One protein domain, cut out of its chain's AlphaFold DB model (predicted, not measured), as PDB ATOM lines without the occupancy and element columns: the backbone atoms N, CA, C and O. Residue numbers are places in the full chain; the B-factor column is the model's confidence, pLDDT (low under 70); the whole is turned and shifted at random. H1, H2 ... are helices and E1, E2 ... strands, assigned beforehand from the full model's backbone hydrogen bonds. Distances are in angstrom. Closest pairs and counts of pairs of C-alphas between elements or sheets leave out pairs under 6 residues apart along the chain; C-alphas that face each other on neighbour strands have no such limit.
ATOM      1  N   ALA A 375      19.900 -16.285 -16.891       86.19
ATOM      2  CA  ALA A 375      21.327 -15.985 -16.998       86.19
ATOM      3  C   ALA A 375      21.576 -14.502 -17.335       86.19
ATOM      4  O   ALA A 375      22.389 -13.853 -16.677       86.19
ATOM      5  N   GLU A 376      20.814 -13.935 -18.274       88.38
ATOM      6  CA  GLU A 376      20.824 -12.506 -18.611       88.38
ATOM      7  C   GLU A 376      20.409 -11.633 -17.419       88.38
ATOM      8  O   GLU A 376      21.113 -10.687 -17.060       88.38
ATOM      9  N   ARG A 377      19.307 -11.975 -16.735       86.19
ATOM     10  CA  ARG A 377      18.859 -11.282 -15.514       86.19
ATOM     11  C   ARG A 377      19.901 -11.360 -14.396       86.19
ATOM     12  O   ARG A 377      20.041 -10.399 -13.639       86.19
ATOM     13  N   GLU A 378      20.635 -12.461 -14.262       84.38
ATOM     14  CA  GLU A 378      21.731 -12.585 -13.296       84.38
ATOM     15  C   GLU A 378      22.976 -11.792 -13.699       84.38
ATOM     16  O   GLU A 378      23.573 -11.144 -12.839       84.38
ATOM     17  N   ALA A 379      23.351 -11.778 -14.980       85.25
ATOM     18  CA  ALA A 379      24.431 -10.938 -15.494       85.25
ATOM     19  C   ALA A 379      24.113  -9.447 -15.285       85.25
ATOM     20  O   ALA A 379      24.903  -8.721 -14.678       85.25
ATOM     21  N   ALA A 380      22.905  -9.011 -15.655       85.69
ATOM     22  CA  ALA A 380      22.420  -7.654 -15.424       85.69
ATOM     23  C   ALA A 380      22.392  -7.288 -13.929       85.69
ATOM     24  O   ALA A 380      22.773  -6.177 -13.561       85.69
ATOM     25  N   ARG A 381      22.014  -8.220 -13.038       86.50
ATOM     26  CA  ARG A 381      22.090  -8.029 -11.574       86.50
ATOM     27  C   ARG A 381      23.526  -7.934 -11.055       86.50
ATOM     28  O   ARG A 381      23.764  -7.147 -10.144       86.50
ATOM     29  N   LYS A 382      24.479  -8.691 -11.609       86.94
ATOM     30  CA  LYS A 382      25.909  -8.586 -11.258       86.94
ATOM     31  C   LYS A 382      26.449  -7.204 -11.639       86.94
ATOM     32  O   LYS A 382      26.952  -6.502 -10.767       86.94
ATOM     33  N   VAL A 383      26.226  -6.767 -12.882       88.06
ATOM     34  CA  VAL A 383      26.613  -5.427 -13.369       88.06
ATOM     35  C   VAL A 383      25.933  -4.314 -12.561       88.06
ATOM     36  O   VAL A 383      26.581  -3.354 -12.148       88.06
ATOM     37  N   ALA A 384      24.636  -4.444 -12.263       87.06
ATOM     38  CA  ALA A 384      23.911  -3.449 -11.478       87.06
ATOM     39  C   ALA A 384      24.368  -3.395 -10.008       87.06
ATOM     40  O   ALA A 384      24.475  -2.295  -9.469       87.06
ATOM     41  N   ARG A 385      24.705  -4.535  -9.382       90.69
ATOM     42  CA  ARG A 385      25.308  -4.579  -8.037       90.69
ATOM     43  C   ARG A 385      26.716  -3.982  -8.029       90.69
ATOM     44  O   ARG A 385      27.042  -3.288  -7.076       90.69
ATOM     45  N   GLN A 386      27.524  -4.192  -9.070       91.06
ATOM     46  CA  GLN A 386      28.851  -3.576  -9.195       91.06
ATOM     47  C   GLN A 386      28.771  -2.051  -9.359       91.06
ATOM     48  O   GLN A 386      29.509  -1.321  -8.699       91.06
ATOM     49  N   ALA A 387      27.842  -1.555 -10.181       90.56
ATOM     50  CA  ALA A 387      27.588  -0.120 -10.315       90.56
ATOM     51  C   ALA A 387      27.083   0.502  -8.998       90.56
ATOM     52  O   ALA A 387      27.577   1.548  -8.580       90.56
ATOM     53  N   ASP A 388      26.150  -0.169  -8.313       92.12
ATOM     54  CA  ASP A 388      25.679   0.239  -6.985       92.12
ATOM     55  C   ASP A 388      26.813   0.229  -5.947       92.12
ATOM     56  O   ASP A 388      26.871   1.126  -5.112       92.12
ATOM     57  N   ALA A 389      27.735  -0.737  -6.013       93.56
ATOM     58  CA  ALA A 389      28.889  -0.807  -5.126       93.56
ATOM     59  C   ALA A 389      29.864   0.362  -5.338       93.56
ATOM     60  O   ALA A 389      30.235   1.021  -4.372       93.56
ATOM     61  N   ARG A 390      30.224   0.682  -6.588       92.62
ATOM     62  CA  ARG A 390      31.113   1.819  -6.904       92.62
ATOM     63  C   ARG A 390      30.533   3.153  -6.422       92.62
ATOM     64  O   ARG A 390      31.223   3.903  -5.734       92.62
ATOM     65  N   ALA A 391      29.241   3.395  -6.663       92.75
ATOM     66  CA  ALA A 391      28.549   4.585  -6.161       92.75
ATOM     67  C   ALA A 391      28.532   4.658  -4.617       92.75
ATOM     68  O   ALA A 391      28.645   5.735  -4.035       92.75
ATOM     69  N   LEU A 392      28.443   3.518  -3.923       94.38
ATOM     70  CA  LEU A 392      28.564   3.480  -2.461       94.38
ATOM     71  C   LEU A 392      29.971   3.856  -1.972       94.38
ATOM     72  O   LEU A 392      30.085   4.476  -0.915       94.38
ATOM     73  N   LEU A 393      31.030   3.539  -2.721       94.31
ATOM     74  CA  LEU A 393      32.403   3.916  -2.363       94.31
ATOM     75  C   LEU A 393      32.680   5.405  -2.598       94.31
ATOM     76  O   LEU A 393      33.358   6.026  -1.781       94.31
ATOM     77  N   GLU A 394      32.075   6.025  -3.612       93.44
ATOM     78  CA  GLU A 394      32.053   7.491  -3.751       93.44
ATOM     79  C   GLU A 394      31.412   8.166  -2.525       93.44
ATOM     80  O   GLU A 394      31.964   9.126  -1.981       93.44
ATOM     81  N   VAL A 395      30.306   7.609  -2.015       94.25
ATOM     82  CA  VAL A 395      29.673   8.075  -0.770       94.25
ATOM     83  C   VAL A 395      30.589   7.887   0.447       94.25
ATOM     84  O   VAL A 395      30.644   8.775   1.299       94.25
ATOM     85  N   VAL A 396      31.354   6.788   0.534       93.75
ATOM     86  CA  VAL A 396      32.371   6.607   1.591       93.75
ATOM     87  C   VAL A 396      33.469   7.669   1.496       93.75
ATOM     88  O   VAL A 396      33.835   8.239   2.524       93.75
ATOM     89  N   ARG A 397      33.981   7.965   0.293       93.69
ATOM     90  CA  ARG A 397      35.027   8.982   0.067       93.69
ATOM     91  C   ARG A 397      34.545  10.375   0.499       93.69
ATOM     92  O   ARG A 397      35.212  11.036   1.292       93.69
ATOM     93  N   GLU A 398      33.349  10.786   0.072       92.94
ATOM     94  CA  GLU A 398      32.733  12.068   0.458       92.94
ATOM     95  C   GLU A 398      32.376  12.147   1.955       92.94
ATOM     96  O   GLU A 398      32.435  13.227   2.547       92.94
ATOM     97  N   ALA A 399      32.043  11.021   2.597       92.12
ATOM     98  CA  ALA A 399      31.841  10.971   4.043       92.12
ATOM     99  C   ALA A 399      33.168  11.110   4.815       92.12
ATOM    100  O   ALA A 399      33.250  11.955   5.707       92.12
ATOM    101  N   LYS A 400      34.209  10.347   4.439       91.94
ATOM    102  CA  LYS A 400      35.551  10.394   5.056       91.94
ATOM    103  C   LYS A 400      36.214  11.769   4.927       91.94
ATOM    104  O   LYS A 400      36.857  12.225   5.867       91.94
ATOM    105  N   ARG A 401      35.986  12.478   3.813       91.25
ATOM    106  CA  ARG A 401      36.431  13.873   3.600       91.25
ATOM    107  C   ARG A 401      35.904  14.860   4.660       91.25
ATOM    108  O   ARG A 401      36.350  16.000   4.708       91.25
ATOM    109  N   LYS A 402      34.933  14.454   5.489       86.25
ATOM    110  CA  LYS A 402      34.259  15.286   6.505       86.25
ATOM    111  C   LYS A 402      34.359  14.668   7.912       86.25
ATOM    112  O   LYS A 402      33.474  14.858   8.754       86.25
ATOM    113  N   GLY A 403      35.452  13.936   8.149       88.38
ATOM    114  CA  GLY A 403      35.788  13.245   9.395       88.38
ATOM    115  C   GLY A 403      35.427  11.756   9.386       88.38
ATOM    116  O   GLY A 403      34.995  11.205   8.377       88.38
ATOM    117  N   GLU A 404      35.597  11.103  10.536       88.12
ATOM    118  CA  GLU A 404      35.431   9.651  10.714       88.12
ATOM    119  C   GLU A 404      34.081   9.121  10.214       88.12
ATOM    120  O   GLU A 404      33.039   9.771  10.346       88.12
ATOM    121  N   LEU A 405      34.078   7.899   9.689       91.75
ATOM    122  CA  LEU A 405      32.933   7.319   9.000       91.75
ATOM    123  C   LEU A 405      31.871   6.765   9.970       91.75
ATOM    124  O   LEU A 405      32.011   5.662  10.484       91.75
ATOM    125  N   THR A 406      30.768   7.497  10.149       93.81
ATOM    126  CA  THR A 406      29.597   7.077  10.949       93.81
ATOM    127  C   THR A 406      28.333   6.939  10.097       93.81
ATOM    128  O   THR A 406      28.223   7.553   9.033       93.81
ATOM    129  N   GLU A 407      27.319   6.213  10.581       93.62
ATOM    130  CA  GLU A 407      25.999   6.058   9.952       93.62
ATOM    131  C   GLU A 407      25.358   7.428   9.663       93.62
ATOM    132  O   GLU A 407      24.709   7.623   8.633       93.62
ATOM    133  N   ARG A 408      25.579   8.418  10.541       93.62
ATOM    134  CA  ARG A 408      25.113   9.801  10.343       93.62
ATOM    135  C   ARG A 408      25.858  10.497   9.199       93.62
ATOM    136  O   ARG A 408      25.198  11.064   8.328       93.62
ATOM    137  N   ARG A 409      27.199  10.469   9.182       93.88
ATOM    138  CA  ARG A 409      28.011  11.117   8.128       93.88
ATOM    139  C   ARG A 409      27.805  10.446   6.766       93.88
ATOM    140  O   ARG A 409      27.557  11.152   5.791       93.88
ATOM    141  N   PHE A 410      27.797   9.112   6.714       95.50
ATOM    142  CA  PHE A 410      27.523   8.342   5.497       95.50
ATOM    143  C   PHE A 410      26.168   8.713   4.884       95.50
ATOM    144  O   PHE A 410      26.088   9.047   3.706       95.50
ATOM    145  N   ASN A 411      25.093   8.714   5.680       94.94
ATOM    146  CA  ASN A 411      23.758   9.014   5.160       94.94
ATOM    147  C   ASN A 411      23.620  10.470   4.681       94.94
ATOM    148  O   ASN A 411      22.966  10.719   3.669       94.94
ATOM    149  N   LEU A 412      24.290  11.422   5.339       93.81
ATOM    150  CA  LEU A 412      24.353  12.812   4.873       93.81
ATOM    151  C   LEU A 412      25.137  12.961   3.556       93.81
ATOM    152  O   LEU A 412      24.735  13.761   2.714       93.81
ATOM    153  N   ALA A 413      26.212  12.195   3.348       94.19
ATOM    154  CA  ALA A 413      26.912  12.130   2.061       94.19
ATOM    155  C   ALA A 413      26.028  11.494   0.969       94.19
ATOM    156  O   ALA A 413      25.877  12.062  -0.112       94.19
ATOM    157  N   TYR A 414      25.352  10.383   1.283       93.94
ATOM    158  CA  TYR A 414      24.458   9.667   0.366       93.94
ATOM    159  C   TYR A 414      23.327  10.565  -0.161       93.94
ATOM    160  O   TYR A 414      23.048  10.593  -1.358       93.94
ATOM    161  N   TRP A 415      22.688  11.353   0.711       93.06
ATOM    162  CA  TRP A 415      21.611  12.267   0.306       93.06
ATOM    163  C   TRP A 415      22.101  13.514  -0.448       93.06
ATOM    164  O   TRP A 415      21.309  14.113  -1.174       93.06
ATOM    165  N   ARG A 416      23.379  13.898  -0.305       92.12
ATOM    166  CA  ARG A 416      24.011  14.976  -1.093       92.12
ATOM    167  C   ARG A 416      24.352  14.520  -2.510       92.12
ATOM    168  O   ARG A 416      24.065  15.246  -3.451       92.12
ATOM    169  N   LEU A 417      24.922  13.321  -2.655       91.88
ATOM    170  CA  LEU A 417      25.289  12.740  -3.953       91.88
ATOM    171  C   LEU A 417      24.068  12.223  -4.735       91.88
ATOM    172  O   LEU A 417      24.087  12.173  -5.965       91.88
ATOM    173  N   HIS A 418      22.972  11.886  -4.048       91.25
ATOM    174  CA  HIS A 418      21.732  11.412  -4.672       91.25
ATOM    175  C   HIS A 418      20.511  12.272  -4.269       91.25
ATOM    176  O   HIS A 418      19.560  11.773  -3.658       91.25
ATOM    177  N   PRO A 419      20.481  13.574  -4.630       91.12
ATOM    178  CA  PRO A 419      19.447  14.505  -4.170       91.12
ATOM    179  C   PRO A 419      18.059  14.188  -4.748       91.12
ATOM    180  O   PRO A 419      17.047  14.451  -4.100       91.12
ATOM    181  N   LYS A 420      18.005  13.560  -5.934       90.31
ATOM    182  CA  LYS A 420      16.767  13.175  -6.642       90.31
ATOM    183  C   LYS A 420      15.949  12.079  -5.934       90.31
ATOM    184  O   LYS A 420      14.834  11.801  -6.360       90.31
ATOM    185  N   LEU A 421      16.475  11.453  -4.876       88.12
ATOM    186  CA  LEU A 421      15.773  10.404  -4.131       88.12
ATOM    187  C   LEU A 421      14.643  10.968  -3.267       88.12
ATOM    188  O   LEU A 421      14.855  11.900  -2.486       88.12
ATOM    189  N   SER A 422      13.469  10.342  -3.342       89.12
ATOM    190  CA  SER A 422      12.324  10.662  -2.483       89.12
ATOM    191  C   SER A 422      12.580  10.298  -1.013       89.12
ATOM    192  O   SER A 422      13.396   9.430  -0.705       89.12
ATOM    193  N   ASN A 423      11.842  10.902  -0.073       85.06
ATOM    194  CA  ASN A 423      11.996  10.613   1.363       85.06
ATOM    195  C   ASN A 423      11.807   9.121   1.711       85.06
ATOM    196  O   ASN A 423      12.471   8.613   2.613       85.06
ATOM    197  N   TYR A 424      10.957   8.403   0.969       86.31
ATOM    198  CA  TYR A 424      10.783   6.957   1.125       86.31
ATOM    199  C   TYR A 424      12.027   6.169   0.683       86.31
ATOM    200  O   TYR A 424      12.455   5.253   1.381       86.31
ATOM    201  N   GLU A 425      12.650   6.548  -0.436       86.50
ATOM    202  CA  GLU A 425      13.890   5.923  -0.915       86.50
ATOM    203  C   GLU A 425      15.093   6.266  -0.034       86.50
ATOM    204  O   GLU A 425      15.932   5.407   0.222       86.50
ATOM    205  N   ARG A 426      15.155   7.495   0.492       88.88
ATOM    206  CA  ARG A 426      16.164   7.898   1.482       88.88
ATOM    207  C   ARG A 426      16.074   7.029   2.739       88.88
ATOM    208  O   ARG A 426      17.102   6.561   3.222       88.88
ATOM    209  N   GLU A 427      14.866   6.742   3.231       84.25
ATOM    210  CA  GLU A 427      14.653   5.832   4.366       84.25
ATOM    211  C   GLU A 427      14.877   4.351   4.009       84.25
ATOM    212  O   GLU A 427      15.329   3.582   4.859       84.25
ATOM    213  N   SER A 428      14.585   3.910   2.782       85.38
ATOM    214  CA  SER A 428      14.785   2.507   2.394       85.38
ATOM    215  C   SER A 428      16.247   2.169   2.082       85.38
ATOM    216  O   SER A 428      16.662   1.041   2.372       85.38
ATOM    217  N   ARG A 429      17.022   3.130   1.549       88.62
ATOM    218  CA  ARG A 429      18.416   2.942   1.106       88.62
ATOM    219  C   ARG A 429      19.491   3.410   2.089       88.62
ATOM    220  O   ARG A 429      20.629   2.968   1.945       88.62
ATOM    221  N   ARG A 430      19.156   4.227   3.102       89.44
ATOM    222  CA  ARG A 430      20.123   4.638   4.139       89.44
ATOM    223  C   ARG A 430      20.860   3.442   4.755       89.44
ATOM    224  O   ARG A 430      20.258   2.387   4.976       89.44
ATOM    225  N   LEU A 431      22.129   3.651   5.092       95.38
ATOM    226  CA  LEU A 431      22.907   2.779   5.968       95.38
ATOM    227  C   LEU A 431      22.187   2.657   7.316       95.38
ATOM    228  O   LEU A 431      21.738   3.667   7.869       95.38
ATOM    229  N   LYS A 432      22.050   1.427   7.818       94.81
ATOM    230  CA  LYS A 432      21.462   1.109   9.125       94.81
ATOM    231  C   LYS A 432      22.376   0.137   9.855       94.81
ATOM    232  O   LYS A 432      22.475  -1.020   9.444       94.81
ATOM    233  N   VAL A 433      22.987   0.591  10.945       95.44
ATOM    234  CA  VAL A 433      23.640  -0.265  11.941       95.44
ATOM    235  C   VAL A 433      22.581  -0.582  12.996       95.44
ATOM    236  O   VAL A 433      22.013   0.330  13.604       95.44
ATOM    237  N   TYR A 434      22.223  -1.855  13.161       94.38
ATOM    238  CA  TYR A 434      21.182  -2.253  14.108       94.38
ATOM    239  C   TYR A 434      21.352  -3.682  14.622       94.38
ATOM    240  O   TYR A 434      21.820  -4.565  13.915       94.38
ATOM    241  N   TRP A 435      20.871  -3.965  15.825       93.56
ATOM    242  CA  TRP A 435      20.792  -5.323  16.370       93.56
ATOM    243  C   TRP A 435      19.355  -5.688  16.734       93.56
ATOM    244  O   TRP A 435      18.490  -4.819  16.861       93.56
ATOM    245  N   VAL A 436      19.062  -6.985  16.856       87.25
ATOM    246  CA  VAL A 436      17.697  -7.459  17.128       87.25
ATOM    247  C   VAL A 436      17.554  -7.833  18.601       87.25
ATOM    248  O   VAL A 436      18.110  -8.820  19.076       87.25
ATOM    249  N   GLN A 437      16.772  -7.042  19.332       81.69
ATOM    250  CA  GLN A 437      16.366  -7.324  20.701       81.69
ATOM    251  C   GLN A 437      15.168  -8.289  20.670       81.69
ATOM    252  O   GLN A 437      14.010  -7.868  20.677       81.69
ATOM    253  N   GLY A 438      15.447  -9.592  20.595       76.94
ATOM    254  CA  GLY A 438      14.438 -10.656  20.590       76.94
ATOM    255  C   GLY A 438      13.860 -10.962  19.202       76.94
ATOM    256  O   GLY A 438      14.582 -11.021  18.215       76.94
ATOM    257  N   PHE A 439      12.547 -11.200  19.119       59.09
ATOM    258  CA  PHE A 439      11.899 -11.757  17.914       59.09
ATOM    259  C   PHE A 439      11.490 -10.738  16.832       59.09
ATOM    260  O   PHE A 439      11.114 -11.154  15.739       59.09
ATOM    261  N   SER A 440      11.484  -9.429  17.117       62.97
ATOM    262  CA  SER A 440      10.983  -8.424  16.152       62.97
ATOM    263  C   SER A 440      11.444  -6.978  16.365       62.97
ATOM    264  O   SER A 440      11.285  -6.161  15.465       62.97
ATOM    265  N   SER A 441      11.975  -6.625  17.537       77.12
ATOM    266  CA  SER A 441      12.425  -5.263  17.856       77.12
ATOM    267  C   SER A 441      13.874  -5.048  17.422       77.12
ATOM    268  O   SER A 441      14.783  -5.602  18.033       77.12
ATOM    269  N   SER A 442      14.111  -4.222  16.402       86.81
ATOM    270  CA  SER A 442      15.452  -3.720  16.088       86.81
ATOM    271  C   SER A 442      15.805  -2.497  16.946       86.81
ATOM    272  O   SER A 442      14.979  -1.611  17.171       86.81
ATOM    273  N   ARG A 443      17.051  -2.440  17.418       90.12
ATOM    274  CA  ARG A 443      17.677  -1.282  18.072       90.12
ATOM    275  C   ARG A 443      18.770  -0.746  17.154       90.12
ATOM    276  O   ARG A 443      19.533  -1.541  16.623       90.12
ATOM    277  N   ARG A 444      18.824   0.573  16.948       92.19
ATOM    278  CA  ARG A 444      19.882   1.245  16.171       92.19
ATOM    279  C   ARG A 444      21.194   1.264  16.965       92.19
ATOM    280  O   ARG A 444      21.144   1.301  18.192       92.19
ATOM    281  N   GLY A 445      22.318   1.286  16.259       91.75
ATOM    282  CA  GLY A 445      23.663   1.209  16.825       91.75
ATOM    283  C   GLY A 445      24.179  -0.228  16.920       91.75
ATOM    284  O   GLY A 445      23.510  -1.182  16.507       91.75
ATOM    285  N   VAL A 446      25.390  -0.360  17.453       92.62
ATOM    286  CA  VAL A 446      26.083  -1.636  17.675       92.62
ATOM    287  C   VAL A 446      25.412  -2.412  18.815       92.62
ATOM    288  O   VAL A 446      24.772  -1.836  19.701       92.62
ATOM    289  N   ALA A 447      25.493  -3.739  18.768       91.25
ATOM    290  CA  ALA A 447      25.020  -4.608  19.835       91.25
ATOM    291  C   ALA A 447      25.977  -4.592  21.046       91.25
ATOM    292  O   ALA A 447      27.183  -4.456  20.860       91.25
ATOM    293  N   PRO A 448      25.482  -4.812  22.279       89.19
ATOM    294  CA  PRO A 448      26.349  -5.111  23.418       89.19
ATOM    295  C   PRO A 448      27.240  -6.337  23.157       89.19
ATOM    296  O   PRO A 448      26.852  -7.225  22.391       89.19
ATOM    297  N   ALA A 449      28.387  -6.408  23.839       84.69
ATOM    298  CA  ALA A 449      29.382  -7.470  23.683       84.69
ATOM    299  C   ALA A 449      28.766  -8.887  23.632       84.69
ATOM    300  O   ALA A 449      27.837  -9.221  24.374       84.69
ATOM    301  N   GLY A 450      29.268  -9.714  22.712       84.00
ATOM    302  CA  GLY A 450      28.769 -11.073  22.468       84.00
ATOM    303  C   GLY A 450      27.454 -11.172  21.679       84.00
ATOM    304  O   GLY A 450      26.981 -12.283  21.435       84.00
ATOM    305  N   ARG A 451      26.839 -10.059  21.247       87.94
ATOM    306  CA  ARG A 451      25.625 -10.072  20.404       87.94
ATOM    307  C   ARG A 451      25.905  -9.642  18.967       87.94
ATOM    308  O   ARG A 451      26.783  -8.831  18.697       87.94
ATOM    309  N   LYS A 452      25.111 -10.177  18.034       92.56
ATOM    310  CA  LYS A 452      25.246  -9.886  16.603       92.56
ATOM    311  C   LYS A 452      24.595  -8.555  16.227       92.56
ATOM    312  O   LYS A 452      23.370  -8.404  16.290       92.56
ATOM    313  N   THR A 453      25.422  -7.624  15.774       94.62
ATOM    314  CA  THR A 453      25.031  -6.433  15.021       94.62
ATOM    315  C   THR A 453      24.783  -6.832  13.568       94.62
ATOM    316  O   THR A 453      25.525  -7.629  13.001       94.62
ATOM    317  N   LYS A 454      23.746  -6.268  12.950       95.38
ATOM    318  CA  LYS A 454      23.448  -6.367  11.520       95.38
ATOM    319  C   LYS A 454      23.647  -4.991  10.900       95.38
ATOM    320  O   LYS A 454      23.031  -4.015  11.329       95.38
ATOM    321  N   VAL A 455      24.472  -4.913   9.867       95.81
ATOM    322  CA  VAL A 455      24.640  -3.694   9.076       95.81
ATOM    323  C   VAL A 455      23.996  -3.910   7.723       95.81
ATOM    324  O   VAL A 455      24.304  -4.874   7.022       95.81
ATOM    325  N   LYS A 456      23.064  -3.024   7.367       95.75
ATOM    326  CA  LYS A 456      22.388  -3.017   6.070       95.75
ATOM    327  C   LYS A 456      22.699  -1.722   5.339       95.75
ATOM    328  O   LYS A 456      22.419  -0.641   5.855       95.75
ATOM    329  N   LEU A 457      23.166  -1.855   4.106       94.38
ATOM    330  CA  LEU A 457      23.411  -0.763   3.172       94.38
ATOM    331  C   LEU A 457      22.705  -1.052   1.839       94.38
ATOM    332  O   LEU A 457      22.455  -2.218   1.519       94.38
ATOM    333  N   ARG A 458      22.352  -0.022   1.057       93.75
ATOM    334  CA  ARG A 458      21.840  -0.202  -0.312       93.75
ATOM    335  C   ARG A 458      22.359   0.849  -1.281       93.75
ATOM    336  O   ARG A 458      22.362   2.038  -0.968       93.75
ATOM    337  N   GLY A 459      22.732   0.411  -2.479       91.81
ATOM    338  CA  GLY A 459      23.141   1.309  -3.557       91.81
ATOM    339  C   GLY A 459      21.963   2.023  -4.232       91.81
ATOM    340  O   GLY A 459      20.801   1.741  -3.915       91.81
ATOM    341  N   PRO A 460      22.236   2.972  -5.147       88.69
ATOM    342  CA  PRO A 460      21.212   3.793  -5.796       88.69
ATOM    343  C   PRO A 460      20.101   3.013  -6.516       88.69
ATOM    344  O   PRO A 460      18.959   3.475  -6.506       88.69
ATOM    345  N   LYS A 461      20.395   1.833  -7.081       87.06
ATOM    346  CA  LYS A 461      19.442   0.913  -7.737       87.06
ATOM    347  C   LYS A 461      18.868  -0.152  -6.780       87.06
ATOM    348  O   LYS A 461      18.347  -1.168  -7.229       87.06
ATOM    349  N   ASP A 462      18.911   0.104  -5.469       87.75
ATOM    350  CA  ASP A 462      18.342  -0.705  -4.373       87.75
ATOM    351  C   ASP A 462      19.036  -2.060  -4.086       87.75
ATOM    352  O   ASP A 462      18.558  -2.818  -3.227       87.75
ATOM    353  N   HIS A 463      20.188  -2.365  -4.709       89.88
ATOM    354  CA  HIS A 463      20.958  -3.575  -4.381       89.88
ATOM    355  C   HIS A 463      21.482  -3.489  -2.950       89.88
ATOM    356  O   HIS A 463      22.084  -2.492  -2.551       89.88
ATOM    357  N   GLY A 464      21.214  -4.531  -2.159       91.31
ATOM    358  CA  GLY A 464      21.547  -4.572  -0.739       91.31
ATOM    359  C   GLY A 464      22.869  -5.262  -0.444       91.31
ATOM    360  O   GLY A 464      23.113  -6.363  -0.934       91.31
ATOM    361  N   PHE A 465      23.652  -4.626   0.421       94.38
ATOM    362  CA  PHE A 465      24.888  -5.131   1.008       94.38
ATOM    363  C   PHE A 465      24.638  -5.335   2.503       94.38
ATOM    364  O   PHE A 465      23.943  -4.531   3.140       94.38
ATOM    365  N   PHE A 466      25.134  -6.442   3.049       94.19
ATOM    366  CA  PHE A 466      24.786  -6.892   4.394       94.19
ATOM    367  C   PHE A 466      25.999  -7.496   5.097       94.19
ATOM    368  O   PHE A 466      26.651  -8.375   4.541       94.19
ATOM    369  N   ALA A 467      26.235  -7.086   6.341       94.50
ATOM    370  CA  ALA A 467      27.164  -7.747   7.253       94.50
ATOM    371  C   ALA A 467      26.450  -8.106   8.563       94.50
ATOM    372  O   ALA A 467      25.523  -7.412   8.989       94.50
ATOM    373  N   GLU A 468      26.864  -9.203   9.192       94.81
ATOM    374  CA  GLU A 468      26.350  -9.632  10.491       94.81
ATOM    375  C   GLU A 468      27.456 -10.286  11.320       94.81
ATOM    376  O   GLU A 468      27.996 -11.325  10.941       94.81
ATOM    377  N   GLY A 469      27.761  -9.694  12.473       93.81
ATOM    378  CA  GLY A 469      28.883 -10.086  13.322       93.81
ATOM    379  C   GLY A 469      28.812  -9.438  14.701       93.81
ATOM    380  O   GLY A 469      27.900  -8.660  14.987       93.81
ATOM    381  N   VAL A 470      29.752  -9.792  15.571       93.62
ATOM    382  CA  VAL A 470      30.038  -9.025  16.792       93.62
ATOM    383  C   VAL A 470      31.115  -8.014  16.408       93.62
ATOM    384  O   VAL A 470      32.066  -8.407  15.744       93.62
ATOM    385  N   TYR A 471      30.935  -6.752  16.789       94.44
ATOM    386  CA  TYR A 471      31.858  -5.651  16.503       94.44
ATOM    387  C   TYR A 471      32.020  -4.822  17.781       94.44
ATOM    388  O   TYR A 471      31.059  -4.724  18.552       94.44
ATOM    389  N   ALA A 472      33.195  -4.242  18.005       89.06
ATOM    390  CA  ALA A 472      33.476  -3.359  19.132       89.06
ATOM    391  C   ALA A 472      32.789  -1.994  18.970       89.06
ATOM    392  O   ALA A 472      32.194  -1.482  19.921       89.06
ATOM    393  N   ASP A 473      32.818  -1.429  17.758       92.44
ATOM    394  CA  ASP A 473      32.328  -0.079  17.471       92.44
ATOM    395  C   ASP A 473      31.583   0.050  16.122       92.44
ATOM    396  O   ASP A 473      31.381  -0.908  15.369       92.44
ATOM    397  N   GLU A 474      31.067   1.256  15.857       92.44
ATOM    398  CA  GLU A 474      30.264   1.565  14.667       92.44
ATOM    399  C   GLU A 474      31.111   1.594  13.383       92.44
ATOM    400  O   GLU A 474      30.621   1.218  12.319       92.44
ATOM    401  N   GLY A 475      32.380   1.993  13.480       91.75
ATOM    402  CA  GLY A 475      33.345   2.004  12.388       91.75
ATOM    403  C   GLY A 475      33.725   0.594  11.942       91.75
ATOM    404  O   GLY A 475      33.673   0.321  10.743       91.75
ATOM    405  N   GLU A 476      34.008  -0.324  12.871       92.31
ATOM    406  CA  GLU A 476      34.245  -1.744  12.563       92.31
ATOM    407  C   GLU A 476      33.008  -2.382  11.905       92.31
ATOM    408  O   GLU A 476      33.102  -3.024  10.854       92.31
ATOM    409  N   ALA A 477      31.816  -2.127  12.458       92.50
ATOM    410  CA  ALA A 477      30.559  -2.617  11.897       92.50
ATOM    411  C   ALA A 477      30.330  -2.123  10.453       92.50
ATOM    412  O   ALA A 477      29.864  -2.874   9.588       92.50
ATOM    413  N   ILE A 478      30.673  -0.861  10.166       94.50
ATOM    414  CA  ILE A 478      30.592  -0.287   8.817       94.50
ATOM    415  C   ILE A 478      31.701  -0.849   7.912       94.50
ATOM    416  O   ILE A 478      31.419  -1.194   6.763       94.50
ATOM    417  N   ALA A 479      32.927  -1.022   8.406       92.56
ATOM    418  CA  ALA A 479      34.018  -1.640   7.655       92.56
ATOM    419  C   ALA A 479      33.647  -3.058   7.188       92.56
ATOM    420  O   ALA A 479      33.852  -3.393   6.020       92.56
ATOM    421  N   ALA A 480      32.996  -3.852   8.045       92.94
ATOM    422  CA  ALA A 480      32.555  -5.206   7.718       92.94
ATOM    423  C   ALA A 480      31.571  -5.270   6.530       92.94
ATOM    424  O   ALA A 480      31.676  -6.181   5.709       92.94
ATOM    425  N   VAL A 481      30.642  -4.309   6.379       94.88
ATOM    426  CA  VAL A 481      29.782  -4.255   5.175       94.88
ATOM    427  C   VAL A 481      30.530  -3.709   3.958       94.88
ATOM    428  O   VAL A 481      30.258  -4.130   2.834       94.88
ATOM    429  N   LEU A 482      31.515  -2.826   4.158       93.94
ATOM    430  CA  LEU A 482      32.335  -2.297   3.069       93.94
ATOM    431  C   LEU A 482      33.270  -3.340   2.440       93.94
ATOM    432  O   LEU A 482      33.628  -3.169   1.280       93.94
ATOM    433  N   VAL A 483      33.586  -4.455   3.109       93.06
ATOM    434  CA  VAL A 483      34.287  -5.588   2.467       93.06
ATOM    435  C   VAL A 483      33.460  -6.180   1.314       93.06
ATOM    436  O   VAL A 483      33.993  -6.390   0.224       93.06
ATOM    437  N   ASP A 484      32.151  -6.395   1.502       91.19
ATOM    438  CA  ASP A 484      31.246  -6.884   0.441       91.19
ATOM    439  C   ASP A 484      31.011  -5.820  -0.650       91.19
ATOM    440  O   ASP A 484      30.873  -6.162  -1.824       91.19
ATOM    441  N   VAL A 485      31.043  -4.527  -0.297       93.69
ATOM    442  CA  VAL A 485      30.988  -3.424  -1.275       93.69
ATOM    443  C   VAL A 485      32.267  -3.365  -2.120       93.69
ATOM    444  O   VAL A 485      32.174  -3.428  -3.342       93.69
ATOM    445  N   ASN A 486      33.458  -3.319  -1.514       91.12
ATOM    446  CA  ASN A 486      34.745  -3.287  -2.226       91.12
ATOM    447  C   ASN A 486      34.904  -4.494  -3.164       91.12
ATOM    448  O   ASN A 486      35.257  -4.341  -4.336       91.12
ATOM    449  N   LYS A 487      34.558  -5.691  -2.667       90.06
ATOM    450  CA  LYS A 487      34.566  -6.941  -3.437       90.06
ATOM    451  C   LYS A 487      33.579  -6.930  -4.608       90.06
ATOM    452  O   LYS A 487      33.865  -7.519  -5.645       90.06
ATOM    453  N   ALA A 488      32.428  -6.272  -4.467       89.50
ATOM    454  CA  ALA A 488      31.457  -6.127  -5.552       89.50
ATOM    455  C   ALA A 488      31.805  -5.000  -6.541       89.50
ATOM    456  O   ALA A 488      31.435  -5.095  -7.707       89.50
ATOM    457  N   ALA A 489      32.504  -3.948  -6.103       87.62
ATOM    458  CA  ALA A 489      32.980  -2.860  -6.959       87.62
ATOM    459  C   ALA A 489      34.141  -3.303  -7.871       87.62
ATOM    460  O   ALA A 489      34.226  -2.861  -9.027       87.62
ATOM    461  N   GLY A 490      34.989  -4.201  -7.356       82.62
ATOM    462  CA  GLY A 490      36.262  -4.610  -7.954       82.62
ATOM    463  C   GLY A 490      37.462  -3.799  -7.453       82.62
ATOM    464  O   GLY A 490      38.451  -3.713  -8.164       82.62
TER     465      GLY A 490
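AT A GLANCE: This is residues 375 to 490 of the 1221 residues of an uncharacterized protein of Plesiocystis pacifica SIR-1 (UniProt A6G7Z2). A strongly twisted sheet of four strands has helix H4 packed slantwise over one face, while the long helix H1 passes the end of H4 and sticks out with residues 375 to 380. H2 packs on the later part of H1, and H2 and the short H3 only graze the sheet. The 116 printed residues have four named helices and four named strands in the order H1 H2 H3 E1 E2 E3 E4 H4; the sheet, in the order E2 E1 E3 E4, is antiparallel throughout. The class is mixed, helices and strands, in two layers, with H1 and H4 on one face of the sheet. The whole is compact, with a radius of gyration of the C-alphas of 14.3 A and spans of 41 by 37 by 28 A.

HOW THE PARTS SIT: H1, residues 375 to 400, touches H2, residues 407 to 417, with its residues 392 to 399 alone; the closest C-alphas are those of Ala 399 and Phe 410, 5.3 A apart, and the lines are only just about perpendicular, at 72 degrees. H3, residues 423 to 429, is close to H2 but not clearly touching, with the C-alphas of Trp 415 and Arg 426 closest at 7.1 A. E1, residues 432 to 437, and E2, residues 441 to 444, form a hairpin, with N 437 and O 441 at 2.8 A, within hydrogen-bond range. E1 is also the antiparallel neighbour of E3, residues 453 to 458, with N 454 and O 434 at 2.7 A. E3 and E4, residues 464 to 469, form a second hairpin, with N 455 and O 467 at 2.8 A. H4, residues 474 to 489, is on the sheet at a height of 8.0 A, over E4 and only just over E3, with 3 of its C-alphas; on the local plane it stands at 45 degrees to E4, slantwise to the strands. Its closest C-alpha pair with E4 is Val 481 and Ala 467, 4.8 A. H1 and H4 touch, closest at the C-alphas of Gln 386 and Ala 489, 4.7 A, at a steep tilt of 43 degrees, opposite ways. Every O i to N i+4 pair is within hydrogen-bond range in H1, H2 and H3; in H4 10 of 12 are.

IN THESE COORDINATES: H1 begins at C-alpha 375, (21.327, -15.985, -16.998), and is 37.2 A long. H2 measures 15.4 A and H3 10.0 A. E1 begins at C-alpha 432, (21.462, 1.109, 9.125), and is 15.2 A long; E2 is 10.0 A, E3 16.9 A and E4 16.8 A. H4, 22.2 A long with a kink of 31 degrees near residue 481, ends at C-alpha 489, (32.980, -2.860, -6.959).

THE WHOLE: The C-alphas farthest apart, those of Glu 376 and Ala 449, are 43.4 A apart. The printed part has no cut and no long link. Mean pLDDT of the printed part is 90.3, and residues 439 to 440 are under 70.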